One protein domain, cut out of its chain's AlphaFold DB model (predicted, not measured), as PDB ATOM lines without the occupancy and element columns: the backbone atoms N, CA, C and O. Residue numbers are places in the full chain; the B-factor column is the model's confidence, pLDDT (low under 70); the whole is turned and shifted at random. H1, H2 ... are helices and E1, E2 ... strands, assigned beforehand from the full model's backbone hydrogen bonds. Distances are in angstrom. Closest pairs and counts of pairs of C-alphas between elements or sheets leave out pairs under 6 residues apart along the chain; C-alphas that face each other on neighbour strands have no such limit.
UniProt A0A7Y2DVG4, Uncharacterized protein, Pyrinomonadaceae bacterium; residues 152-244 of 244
ATOM      1  N   GLY A 152      16.085  23.776   9.496       98.50
ATOM      2  CA  GLY A 152      15.424  25.075   9.387       98.50
ATOM      3  C   GLY A 152      16.413  26.216   9.232       98.50
ATOM      4  O   GLY A 152      17.492  26.017   8.676       98.50
ATOM      5  N   LYS A 153      16.035  27.416   9.669       98.69
ATOM      6  CA  LYS A 153      16.831  28.632   9.478       98.69
ATOM      7  C   LYS A 153      17.427  29.113  10.788       98.69
ATOM      8  O   LYS A 153      16.779  29.033  11.829       98.69
ATOM      9  N   ILE A 154      18.640  29.637  10.709       98.06
ATOM     10  CA  ILE A 154      19.320  30.310  11.810       98.06
ATOM     11  C   ILE A 154      19.675  31.714  11.341       98.06
ATOM     12  O   ILE A 154      20.289  31.868  10.284       98.06
ATOM     13  N   SER A 155      19.292  32.713  12.124       98.25
ATOM     14  CA  SER A 155      19.666  34.114  11.922       98.25
ATOM     15  C   SER A 155      20.540  34.627  13.067       98.25
ATOM     16  O   SER A 155      20.407  34.129  14.181       98.25
ATOM     17  N   TYR A 156      21.384  35.636  12.841       97.00
ATOM     18  CA  TYR A 156      22.068  36.346  13.931       97.00
ATOM     19  C   TYR A 156      21.056  36.972  14.897       97.00
ATOM     20  O   TYR A 156      19.994  37.445  14.478       97.00
ATOM     21  N   TYR A 157      21.375  36.977  16.191       96.50
ATOM     22  CA  TYR A 157      20.476  37.505  17.218       96.50
ATOM     23  C   TYR A 157      20.387  39.039  17.204       96.50
ATOM     24  O   TYR A 157      19.346  39.583  17.574       96.50
ATOM     25  N   GLU A 158      21.439  39.746  16.769       96.94
ATOM     26  CA  GLU A 158      21.492  41.211  16.789       96.94
ATOM     27  C   GLU A 158      20.642  41.846  15.689       96.94
ATOM     28  O   GLU A 158      19.919  42.813  15.936       96.94
ATOM     29  N   ASP A 159      20.753  41.332  14.463       96.81
ATOM     30  CA  ASP A 159      20.201  41.978  13.268       96.81
ATOM     31  C   ASP A 159      19.241  41.094  12.459       96.81
ATOM     32  O   ASP A 159      18.667  41.551  11.467       96.81
ATOM     33  N   ASN A 160      19.001  39.855  12.906       97.31
ATOM     34  CA  ASN A 160      18.168  38.849  12.243       97.31
ATOM     35  C   ASN A 160      18.624  38.454  10.827       97.31
ATOM     36  O   ASN A 160      17.861  37.805  10.096       97.31
ATOM     37  N   SER A 161      19.845  38.795  10.415       97.50
ATOM     38  CA  SER A 161      20.370  38.357   9.125       97.50
ATOM     39  C   SER A 161      20.597  36.843   9.119       97.50
ATOM     40  O   SER A 161      20.976  36.247  10.123       97.50
ATOM     41  N   LEU A 162      20.270  36.190   8.002       98.12
ATOM     42  CA  LEU A 162      20.328  34.733   7.874       98.12
ATOM     43  C   LEU A 162      21.789  34.263   7.822       98.12
ATOM     44  O   LEU A 162      22.543  34.742   6.979       98.12
ATOM     45  N   ILE A 163      22.142  33.286   8.658       98.12
ATOM     46  CA  ILE A 163      23.501  32.725   8.754       98.12
ATOM     47  C   ILE A 163      23.568  31.241   8.427       98.12
ATOM     48  O   ILE A 163      24.613  30.744   8.029       98.12
ATOM     49  N   ALA A 164      22.452  30.528   8.564       98.44
ATOM     50  CA  ALA A 164      22.354  29.142   8.146       98.44
ATOM     51  C   ALA A 164      20.940  28.807   7.678       98.44
ATOM     52  O   ALA A 164      19.944  29.277   8.232       98.44
ATOM     53  N   GLU A 165      20.838  27.935   6.687       98.56
ATOM     54  CA  GLU A 165      19.596  27.267   6.322       98.56
ATOM     55  C   GLU A 165      19.844  25.779   6.102       98.56
ATOM     56  O   GLU A 165      20.840  25.363   5.518       98.56
ATOM     57  N   SER A 166      18.916  24.949   6.561       98.69
ATOM     58  CA  SER A 166      18.997  23.510   6.379       98.69
ATOM     59  C   SER A 166      17.634  22.886   6.131       98.69
ATOM     60  O   SER A 166      16.596  23.342   6.619       98.69
ATOM     61  N   ARG A 167      17.628  21.806   5.352       98.81
ATOM     62  CA  ARG A 167      16.443  20.986   5.081       98.81
ATOM     63  C   ARG A 167      16.795  19.530   5.294       98.81
ATOM     64  O   ARG A 167      17.784  19.055   4.748       98.81
ATOM     65  N   MET A 168      15.961  18.825   6.046       98.75
ATOM     66  CA  MET A 168      16.177  17.420   6.371       98.75
ATOM     67  C   MET A 168      15.117  16.559   5.703       98.75
ATOM     68  O   MET A 168      13.922  16.871   5.728       98.75
ATOM     69  N   PHE A 169      15.558  15.440   5.151       98.75
ATOM     70  CA  PHE A 169      14.702  14.442   4.546       98.75
ATOM     71  C   PHE A 169      15.016  13.055   5.099       98.75
ATOM     72  O   PHE A 169      16.161  12.765   5.425       98.75
ATOM     73  N   ALA A 170      14.003  12.196   5.186       98.44
ATOM     74  CA  ALA A 170      14.108  10.841   5.711       98.44
ATOM     75  C   ALA A 170      13.382   9.819   4.822       98.44
ATOM     76  O   ALA A 170      12.306  10.102   4.284       98.44
ATOM     77  N   GLY A 171      13.945   8.616   4.703       97.31
ATOM     78  CA  GLY A 171      13.430   7.516   3.885       97.31
ATOM     79  C   GLY A 171      14.339   7.216   2.697       97.31
ATOM     80  O   GLY A 171      15.561   7.234   2.815       97.31
ATOM     81  N   ASN A 172      13.743   6.957   1.535       97.00
ATOM     82  CA  ASN A 172      14.472   6.667   0.301       97.00
ATOM     83  C   ASN A 172      14.626   7.980  -0.468       97.00
ATOM     84  O   ASN A 172      13.827   8.295  -1.355       97.00
ATOM     85  N   CYS A 173      15.580   8.799  -0.020       97.81
ATOM     86  CA  CYS A 173      15.730  10.196  -0.436       97.81
ATOM     87  C   CYS A 173      16.772  10.431  -1.530       97.81
ATOM     88  O   CYS A 173      16.813  11.529  -2.087       97.81
ATOM     89  N   LEU A 174      17.542   9.404  -1.881       97.25
ATOM     90  CA  LEU A 174      18.443   9.372  -3.026       97.25
ATOM     91  C   LEU A 174      18.187   8.095  -3.847       97.25
ATOM     92  O   LEU A 174      17.627   7.133  -3.313       97.25
ATOM     93  N   PRO A 175      18.553   8.067  -5.140       94.50
ATOM     94  CA  PRO A 175      18.521   6.848  -5.938       94.50
ATOM     95  C   PRO A 175      19.450   5.805  -5.317       94.50
ATOM     96  O   PRO A 175      20.485   6.163  -4.757       94.50
ATOM     97  N   ASP A 176      19.058   4.534  -5.383       89.75
ATOM     98  CA  ASP A 176      19.866   3.389  -4.928       89.75
ATOM     99  C   ASP A 176      20.249   3.408  -3.439       89.75
ATOM    100  O   ASP A 176      21.112   2.660  -2.983       89.75
ATOM    101  N   LYS A 177      19.577   4.260  -2.663       92.38
ATOM    102  CA  LYS A 177      19.748   4.394  -1.225       92.38
ATOM    103  C   LYS A 177      18.407   4.239  -0.529       92.38
ATOM    104  O   LYS A 177      17.436   4.930  -0.848       92.38
ATOM    105  N   THR A 178      18.359   3.339   0.440       92.88
ATOM    106  CA  THR A 178      17.179   3.095   1.265       92.88
ATOM    107  C   THR A 178      17.467   3.483   2.708       92.88
ATOM    108  O   THR A 178      18.621   3.526   3.122       92.88
ATOM    109  N   ASN A 179      16.412   3.802   3.463       93.88
ATOM    110  CA  ASN A 179      16.486   3.993   4.918       93.88
ATOM    111  C   ASN A 179      17.602   4.945   5.370       93.88
ATOM    112  O   ASN A 179      18.454   4.600   6.187       93.88
ATOM    113  N   MET A 180      17.578   6.164   4.837       97.31
ATOM    114  CA  MET A 180      18.540   7.201   5.186       97.31
ATOM    115  C   MET A 180      17.868   8.459   5.708       97.31
ATOM    116  O   MET A 180      16.672   8.697   5.509       97.31
ATOM    117  N   VAL A 181      18.688   9.297   6.323       98.38
ATOM    118  CA  VAL A 181      18.394  10.690   6.602       98.38
ATOM    119  C   VAL A 181      19.452  11.549   5.924       98.38
ATOM    120  O   VAL A 181      20.637  11.228   5.961       98.38
ATOM    121  N   ILE A 182      19.028  12.634   5.288       98.69
ATOM    122  CA  ILE A 182      19.919  13.594   4.642       98.69
ATOM    123  C   ILE A 182      19.555  15.011   5.065       98.69
ATOM    124  O   ILE A 182      18.387  15.400   5.012       98.69
ATOM    125  N   TRP A 183      20.562  15.782   5.454       98.75
ATOM    126  CA  TRP A 183      20.487  17.218   5.665       98.75
ATOM    127  C   TRP A 183      21.179  17.904   4.500       98.75
ATOM    128  O   TRP A 183      22.341  17.633   4.229       98.75
ATOM    129  N   TYR A 184      20.468  18.798   3.825       98.75
ATOM    130  CA  TYR A 184      21.048  19.770   2.903       98.75
ATOM    131  C   TYR A 184      21.253  21.063   3.668       98.75
ATOM    132  O   TYR A 184      20.277  21.573   4.225       98.75
ATOM    133  N   GLN A 185      22.474  21.578   3.700       98.56
ATOM    134  CA  GLN A 185      22.858  22.717   4.526       98.56
ATOM    135  C   GLN A 185      23.471  23.814   3.665       98.56
ATOM    136  O   GLN A 185      24.155  23.537   2.676       98.56
ATOM    137  N   LYS A 186      23.217  25.058   4.059       98.44
ATOM    138  CA  LYS A 186      24.020  26.206   3.671       98.44
ATOM    139  C   LYS A 186      24.325  27.043   4.889       98.44
ATOM    140  O   LYS A 186      23.412  27.317   5.668       98.44
ATOM    141  N   GLU A 187      25.569  27.458   5.026       98.19
ATOM    142  CA  GLU A 187      26.055  28.205   6.183       98.19
ATOM    143  C   GLU A 187      26.967  29.334   5.696       98.19
ATOM    144  O   GLU A 187      27.629  29.209   4.663       98.19
ATOM    145  N   LEU A 188      26.923  30.469   6.385       97.62
ATOM    146  CA  LEU A 188      27.778  31.613   6.110       97.62
ATOM    147  C   LEU A 188      29.134  31.378   6.785       97.62
ATOM    148  O   LEU A 188      29.181  31.176   7.998       97.62
ATOM    149  N   ASN A 189      30.217  31.398   6.014       96.25
ATOM    150  CA  ASN A 189      31.569  31.246   6.545       96.25
ATOM    151  C   ASN A 189      32.124  32.578   7.094       96.25
ATOM    152  O   ASN A 189      31.481  33.631   7.009       96.25
ATOM    153  N   ASP A 190      33.343  32.538   7.633       94.56
ATOM    154  CA  ASP A 190      34.017  33.705   8.221       94.56
ATOM    155  C   ASP A 190      34.245  34.850   7.211       94.56
ATOM    156  O   ASP A 190      34.226  36.028   7.581       94.56
ATOM    157  N   ASP A 191      34.385  34.521   5.923       97.12
ATOM    158  CA  ASP A 191      34.533  35.476   4.818       97.12
ATOM    159  C   ASP A 191      33.186  36.042   4.325       97.12
ATOM    160  O   ASP A 191      33.137  36.859   3.402       97.12
ATOM    161  N   LYS A 192      32.079  35.669   4.982       95.75
ATOM    162  CA  LYS A 192      30.698  36.021   4.616       95.75
ATOM    163  C   LYS A 192      30.266  35.457   3.264       95.75
ATOM    164  O   LYS A 192      29.407  36.031   2.587       95.75
ATOM    165  N   GLU A 193      30.831  34.322   2.881       97.94
ATOM    166  CA  GLU A 193      30.430  33.549   1.716       97.94
ATOM    167  C   GLU A 193      29.538  32.378   2.140       97.94
ATOM    168  O   GLU A 193      29.681  31.811   3.220       97.94
ATOM    169  N   TRP A 194      28.569  32.031   1.293       98.00
ATOM    170  CA  TRP A 194      27.686  30.896   1.549       98.00
ATOM    171  C   TRP A 194      28.341  29.602   1.085       98.00
ATOM    172  O   TRP A 194      28.525  29.390  -0.116       98.00
ATOM    173  N   GLU A 195      28.580  28.698   2.019       98.25
ATOM    174  CA  GLU A 195      29.048  27.348   1.738       98.25
ATOM    175  C   GLU A 195      27.883  26.372   1.795       98.25
ATOM    176  O   GLU A 195      26.969  26.514   2.602       98.25
ATOM    177  N   SER A 196      27.876  25.393   0.890       98.44
ATOM    178  CA  SER A 196      26.858  24.343   0.858       98.44
ATOM    179  C   SER A 196      27.480  23.010   1.237       98.44
ATOM    180  O   SER A 196      28.561  22.672   0.763       98.44
ATOM    181  N   SER A 197      26.761  22.223   2.023       98.56
ATOM    182  CA  SER A 197      27.163  20.872   2.395       98.56
ATOM    183  C   SER A 197      25.947  19.954   2.488       98.56
ATOM    184  O   SER A 197      24.787  20.388   2.433       98.56
ATOM    185  N   ALA A 198      26.202  18.654   2.578       98.50
ATOM    186  CA  ALA A 198      25.177  17.684   2.906       98.50
ATOM    187  C   ALA A 198      25.693  16.680   3.933       98.50
ATOM    188  O   ALA A 198      26.747  16.080   3.741       98.50
ATOM    189  N   TYR A 199      24.923  16.441   4.988       98.44
ATOM    190  CA  TYR A 199      25.185  15.355   5.925       98.44
ATOM    191  C   TYR A 199      24.229  14.200   5.653       98.44
ATOM    192  O   TYR A 199      23.018  14.396   5.539       98.44
ATOM    193  N   ILE A 200      24.764  12.990   5.535       98.06
ATOM    194  CA  ILE A 200      24.006  11.778   5.240       98.06
ATOM    195  C   ILE A 200      24.216  10.786   6.380       98.06
ATOM    196  O   ILE A 200      25.351  10.417   6.669       98.06
ATOM    197  N   ALA A 201      23.121  10.318   6.974       97.88
ATOM    198  CA  ALA A 201      23.098   9.194   7.899       97.88
ATOM    199  C   ALA A 201      22.359   8.016   7.243       97.88
ATOM    200  O   ALA A 201      21.158   8.095   6.980       97.88
ATOM    201  N   GLU A 202      23.082   6.943   6.939       96.88
ATOM    202  CA  GLU A 202      22.580   5.720   6.301       96.88
ATOM    203  C   GLU A 202      22.502   4.590   7.330       96.88
ATOM    204  O   GLU A 202      23.393   4.464   8.167       96.88
ATOM    205  N   ILE A 203      21.471   3.746   7.254       96.44
ATOM    206  CA  ILE A 203      21.438   2.493   8.017       96.44
ATOM    207  C   ILE A 203      22.077   1.401   7.154       96.44
ATOM    208  O   ILE A 203      21.507   0.991   6.144       96.44
ATOM    209  N   ILE A 204      23.270   0.951   7.535       94.38
ATOM    210  CA  ILE A 204      24.055  -0.066   6.826       94.38
ATOM    211  C   ILE A 204      24.323  -1.203   7.804       94.38
ATOM    212  O   ILE A 204      24.888  -0.972   8.865       94.38
ATOM    213  N   ASN A 205      23.937  -2.430   7.444       93.56
ATOM    214  CA  ASN A 205      24.081  -3.608   8.311       93.56
ATOM    215  C   ASN A 205      23.498  -3.391   9.721       93.56
ATOM    216  O   ASN A 205      24.105  -3.788  10.707       93.56
ATOM    217  N   GLU A 206      22.327  -2.750   9.801       92.62
ATOM    218  CA  GLU A 206      21.651  -2.422  11.068       92.62
ATOM    219  C   GLU A 206      22.413  -1.434  11.970       92.62
ATOM    220  O   GLU A 206      22.083  -1.281  13.143       92.62
ATOM    221  N   GLU A 207      23.390  -0.713  11.422       94.44
ATOM    222  CA  GLU A 207      24.120   0.350  12.110       94.44
ATOM    223  C   GLU A 207      23.907   1.694  11.415       94.44
ATOM    224  O   GLU A 207      23.815   1.781  10.189       94.44
ATOM    225  N   LEU A 208      23.848   2.768  12.202       95.88
ATOM    226  CA  LEU A 208      23.739   4.123  11.676       95.88
ATOM    227  C   LEU A 208      25.133   4.672  11.350       95.88
ATOM    228  O   LEU A 208      25.942   4.908  12.245       95.88
ATOM    229  N   VAL A 209      25.395   4.921  10.070       96.81
ATOM    230  CA  VAL A 209      26.677   5.425   9.565       96.81
ATOM    231  C   VAL A 209      26.493   6.824   8.990       96.81
ATOM    232  O   VAL A 209      25.696   7.039   8.078       96.81
ATOM    233  N   GLY A 210      27.247   7.781   9.527       96.88
ATOM    234  CA  GLY A 210      27.223   9.185   9.129       96.88
ATOM    235  C   GLY A 210      28.378   9.580   8.213       96.88
ATOM    236  O   GLY A 210      29.500   9.110   8.395       96.88
ATOM    237  N   LYS A 211      28.133  10.485   7.261       97.31
ATOM    238  CA  LYS A 211      29.181  11.164   6.481       97.31
ATOM    239  C   LYS A 211      28.762  12.573   6.068       97.31
ATOM    240  O   LYS A 211      27.601  12.806   5.733       97.31
ATOM    241  N   THR A 212      29.732  13.479   6.015       97.88
ATOM    242  CA  THR A 212      29.572  14.833   5.466       97.88
ATOM    243  C   THR A 212      30.108  14.881   4.039       97.88
ATOM    244  O   THR A 212      31.155  14.308   3.740       97.88
ATOM    245  N   LEU A 213      29.388  15.566   3.159       98.00
ATOM    246  CA  LEU A 213      29.776  15.873   1.791       98.00
ATOM    247  C   LEU A 213      29.893  17.392   1.651       98.00
ATOM    248  O   LEU A 213      28.928  18.113   1.890       98.00
ATOM    249  N   GLU A 214      31.061  17.862   1.232       97.00
ATOM    250  CA  GLU A 214      31.332  19.280   0.922       97.00
ATOM    251  C   GLU A 214      31.517  19.501  -0.587       97.00
ATOM    252  O   GLU A 214      31.453  20.613  -1.101       97.00
ATOM    253  N   LYS A 215      31.737  18.409  -1.325       95.81
ATOM    254  CA  LYS A 215      31.895  18.369  -2.779       95.81
ATOM    255  C   LYS A 215      30.956  17.312  -3.341       95.81
ATOM    256  O   LYS A 215      30.561  16.398  -2.621       95.81
ATOM    257  N   GLU A 216      30.605  17.454  -4.619       95.75
ATOM    258  CA  GLU A 216      29.705  16.522  -5.319       95.75
ATOM    259  C   GLU A 216      28.378  16.313  -4.570       95.75
ATOM    260  O   GLU A 216      27.902  15.197  -4.361       95.75
ATOM    261  N   LEU A 217      27.783  17.423  -4.127       97.81
ATOM    262  CA  LEU A 217      26.553  17.405  -3.347       97.81
ATOM    263  C   LEU A 217      25.406  16.776  -4.154       97.81
ATOM    264  O   LEU A 217      25.205  17.146  -5.317       97.81
ATOM    265  N   PRO A 218      24.598  15.885  -3.552       97.25
ATOM    266  CA  PRO A 218      23.383  15.411  -4.193       97.25
ATOM    267  C   PRO A 218      22.456  16.584  -4.540       97.25
ATOM    268  O   PRO A 218      22.303  17.517  -3.753       97.25
ATOM    269  N   ASP A 219      21.777  16.540  -5.686       97.69
ATOM    270  CA  ASP A 219      20.796  17.578  -6.016       97.69
ATOM    271  C   ASP A 219      19.531  17.394  -5.159       97.69
ATOM    272  O   ASP A 219      18.825  16.387  -5.268       97.69
ATOM    273  N   ILE A 220      19.199  18.392  -4.335       98.19
ATOM    274  CA  ILE A 220      17.981  18.413  -3.509       98.19
ATOM    275  C   ILE A 220      16.698  18.192  -4.329       98.19
ATOM    276  O   ILE A 220      15.704  17.672  -3.810       98.19
ATOM    277  N   LYS A 221      16.689  18.536  -5.625       98.44
ATOM    278  CA  LYS A 221      15.556  18.261  -6.525       98.44
ATOM    279  C   LYS A 221      15.236  16.773  -6.611       98.44
ATOM    280  O   LYS A 221      14.066  16.428  -6.784       98.44
ATOM    281  N   VAL A 222      16.228  15.900  -6.433       98.25
ATOM    282  CA  VAL A 222      16.039  14.446  -6.412       98.25
ATOM    283  C   VAL A 222      15.215  14.033  -5.193       98.25
ATOM    284  O   VAL A 222      14.160  13.414  -5.358       98.25
ATOM    285  N   SER A 223      15.596  14.461  -3.984       98.38
ATOM    286  CA  SER A 223      14.809  14.195  -2.770       98.38
ATOM    287  C   SER A 223      13.415  14.816  -2.836       98.38
ATOM    288  O   SER A 223      12.439  14.200  -2.409       98.38
ATOM    289  N   LEU A 224      13.271  16.001  -3.442       98.50
ATOM    290  CA  LEU A 224      11.962  16.621  -3.674       98.50
ATOM    291  C   LEU A 224      11.089  15.815  -4.645       98.50
ATOM    292  O   LEU A 224       9.878  15.708  -4.436       98.50
ATOM    293  N   GLY A 225      11.677  15.233  -5.690       98.31
ATOM    294  CA  GLY A 225      10.992  14.306  -6.592       98.31
ATOM    295  C   GLY A 225      10.520  13.050  -5.859       98.31
ATOM    296  O   GLY A 225       9.349  12.676  -5.946       98.31
ATOM    297  N   LEU A 226      11.395  12.451  -5.050       98.00
ATOM    298  CA  LEU A 226      11.083  11.268  -4.242       98.00
ATOM    299  C   LEU A 226      10.054  11.564  -3.142       98.00
ATOM    300  O   LEU A 226       9.225  10.708  -2.826       98.00
ATOM    301  N   LYS A 227      10.029  12.796  -2.622       97.88
ATOM    302  CA  LYS A 227       8.976  13.285  -1.725       97.88
ATOM    303  C   LYS A 227       7.618  13.304  -2.410       97.88
ATOM    304  O   LYS A 227       6.646  12.798  -1.850       97.88
ATOM    305  N   LYS A 228       7.533  13.828  -3.637       97.88
ATOM    306  CA  LYS A 228       6.287  13.793  -4.430       97.88
ATOM    307  C   LYS A 228       5.826  12.356  -4.692       97.88
ATOM    308  O   LYS A 228       4.632  12.083  -4.638       97.88
ATOM    309  N   ALA A 229       6.769  11.436  -4.887       97.44
ATOM    310  CA  ALA A 229       6.508  10.006  -5.030       97.44
ATOM    311  C   ALA A 229       6.226   9.271  -3.700       97.44
ATOM    312  O   ALA A 229       6.074   8.052  -3.712       97.44
ATOM    313  N   LYS A 230       6.165   9.978  -2.560       97.19
ATOM    314  CA  LYS A 230       5.957   9.425  -1.205       97.19
ATOM    315  C   LYS A 230       7.004   8.385  -0.768       97.19
ATOM    316  O   LYS A 230       6.732   7.577   0.114       97.19
ATOM    317  N   LYS A 231       8.197   8.412  -1.369       96.69
ATOM    318  CA  LYS A 231       9.348   7.563  -1.004       96.69
ATOM    319  C   LYS A 231      10.283   8.233   0.006       96.69
ATOM    320  O   LYS A 231      11.003   7.558   0.729       96.69
ATOM    321  N   CYS A 232      10.249   9.559   0.043       97.88
ATOM    322  CA  CYS A 232      11.059  10.403   0.906       97.88
ATOM    323  C   CYS A 232      10.145  11.377   1.662       97.88
ATOM    324  O   CYS A 232       9.087  11.766   1.164       97.88
ATOM    325  N   PHE A 233      10.527  11.778   2.866       98.25
ATOM    326  CA  PHE A 233       9.715  12.637   3.720       98.25
ATOM    327  C   PHE A 233      10.554  13.795   4.218       98.25
ATOM    328  O   PHE A 233      11.603  13.590   4.809       98.25
ATOM    329  N   GLU A 234      10.087  15.014   3.981       98.62
ATOM    330  CA  GLU A 234      10.745  16.205   4.506       98.62
ATOM    331  C   GLU A 234      10.291  16.454   5.943       98.62
ATOM    332  O   GLU A 234       9.087  16.514   6.213       98.62
ATOM    333  N   ILE A 235      11.253  16.627   6.845       98.50
ATOM    334  CA  ILE A 235      10.996  17.061   8.213       98.50
ATOM    335  C   ILE A 235      10.862  18.582   8.203       98.50
ATOM    336  O   ILE A 235      11.723  19.293   7.685       98.50
ATOM    337  N   LYS A 236       9.756  19.090   8.757       98.19
ATOM    338  CA  LYS A 236       9.497  20.531   8.809       98.19
ATOM    339  C   LYS A 236      10.555  21.212   9.678       98.19
ATOM    340  O   LYS A 236      10.687  20.864  10.852       98.19
ATOM    341  N   GLY A 237      11.246  22.191   9.098       98.06
ATOM    342  CA  GLY A 237      12.220  23.006   9.811       98.06
ATOM    343  C   GLY A 237      11.597  24.018  10.771       98.06
ATOM    344  O   GLY A 237      10.400  24.317  10.688       98.06
ATOM    345  N   ILE A 238      12.424  24.533  11.676       97.75
ATOM    346  CA  ILE A 238      12.102  25.633  12.592       97.75
ATOM    347  C   ILE A 238      13.058  26.801  12.359       97.75
ATOM    348  O   ILE A 238      14.233  26.596  12.063       97.75
ATOM    349  N   ASP A 239      12.553  28.017  12.512       97.56
ATOM    350  CA  ASP A 239      13.376  29.221  12.455       97.56
ATOM    351  C   ASP A 239      13.834  29.562  13.878       97.56
ATOM    352  O   ASP A 239      13.040  29.504  14.822       97.56
ATOM    353  N   ARG A 240      15.119  29.872  14.035       96.06
ATOM    354  CA  ARG A 240      15.751  30.223  15.313       96.06
ATOM    355  C   ARG A 240      16.797  31.317  15.123       96.06
ATOM    356  O   ARG A 240      17.227  31.587  14.004       96.06
ATOM    357  N   THR A 241      17.207  31.931  16.220       96.31
ATOM    358  CA  THR A 241      18.345  32.854  16.251       96.31
ATOM    359  C   THR A 241      19.590  32.141  16.772       96.31
ATOM    360  O   THR A 241      19.476  31.095  17.417       96.31
ATOM    361  N   SER A 242      20.770  32.691  16.496       93.44
ATOM    362  CA  SER A 242      21.996  32.343  17.208       93.44
ATOM    363  C   SER A 242      21.874  32.718  18.688       93.44
ATOM    364  O   SER A 242      20.993  33.491  19.079       93.44
ATOM    365  N   GLU A 243      22.746  32.150  19.512       88.44
ATOM    366  CA  GLU A 243      22.905  32.596  20.896       88.44
ATOM    367  C   GLU A 243      23.684  33.930  20.941       88.44
ATOM    368  O   GLU A 243      24.429  34.204  19.990       88.44
ATOM    369  N   PRO A 244      23.458  34.770  21.976       83.94
ATOM    370  CA  PRO A 244      24.157  36.038  22.175       83.94
ATOM    371  C   PRO A 244      25.676  35.965  22.339       83.94
ATOM    372  O   PRO A 244      26.152  34.988  22.958       83.94
TER     373      PRO A 244
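What this domain is: This is residues 152 to 244 of the 244 residues of an uncharacterized protein of Pyrinomonadaceae bacterium (UniProt A0A7Y2DVG4). One long, twisted sheet of seven strands has a single short helix, H1, packed across one of its faces over E6 and the end part of E2, and no named helix on the other face. E1 to E5 run back and forth as a meander, each strand the antiparallel neighbour of the one before, while the short strands E6 and E7 follow one another along the side of E2 and E1. The printed part has 93 residues, with named elements in the order E1 E2 E3 E4 E5 H1 E6 E7. The sheet is branched and mixed, with E1 and E7 its one parallel pair, and the class is mostly strand. The whole is only just compact, close to loose, with a radius of gyration of the C-alphas of 14.6 A, and elongated, with spans of 44 by 24 by 23 A.

How they stand to each other: E1, residues 152 to 155, and E2, residues 162 to 171, form an antiparallel hairpin, with N 154 and O 164 within hydrogen-bond range at 2.8 A. E2 and E3, residues 180 to 188, form the next hairpin at 172 degrees, with N 167 and O 184 at 2.9 A. E3 and E4, residues 194 to 204, form a hairpin with N 183 and O 199 at 2.8 A. E4 and the edge strand E5, residues 207 to 213, form a hairpin with N 200 and O 211 at 2.8 A. H1, residues 220 to 228, is on the sheet at a height over the sheet of 8.7 A. It lies over E6, residues 232 to 235, and only just over E2, with 3 of its C-alphas falling on E2. It runs across the strands, at 65 degrees to E6 on the local plane; their closest C-alphas, of Leu 226 and Cys 232, are 5.2 A apart. In H1 every O i to N i+4 pair is within hydrogen-bond range. The pairing of E2 is staggered: E1 beside residues 162 to 166 and E6 beside residues 168 to 171 lie on one side of it, and E3 on the other side. E6 is antiparallel to E2, with N 170 and O 233 at 2.8 A. E6 runs on into E7, residues 238 to 241, at 39 degrees. E7 is parallel to E1, with N 240 and O 153 at 2.9 A. E5 and E7, for instance, are apart.

Where its parts are: E1 begins at C-alpha 152, (15.424, 25.075, 9.387). E2 is 28.4 A long, E3 26.1 A, E4 31.6 A and E5 19.5 A from first to last C-alpha, and H1 is 12.6 A. E7 ends at C-alpha 241, (18.345, 32.854, 16.251).

The domain as a whole: The two C-alphas farthest apart, of Asp 159 and Asn 205, are 46.0 A apart. The printed part has no cut, no link is long, and residue 244 is the chain's last. The mean pLDDT of the printed part is 97.0, and no printed residue is under 70.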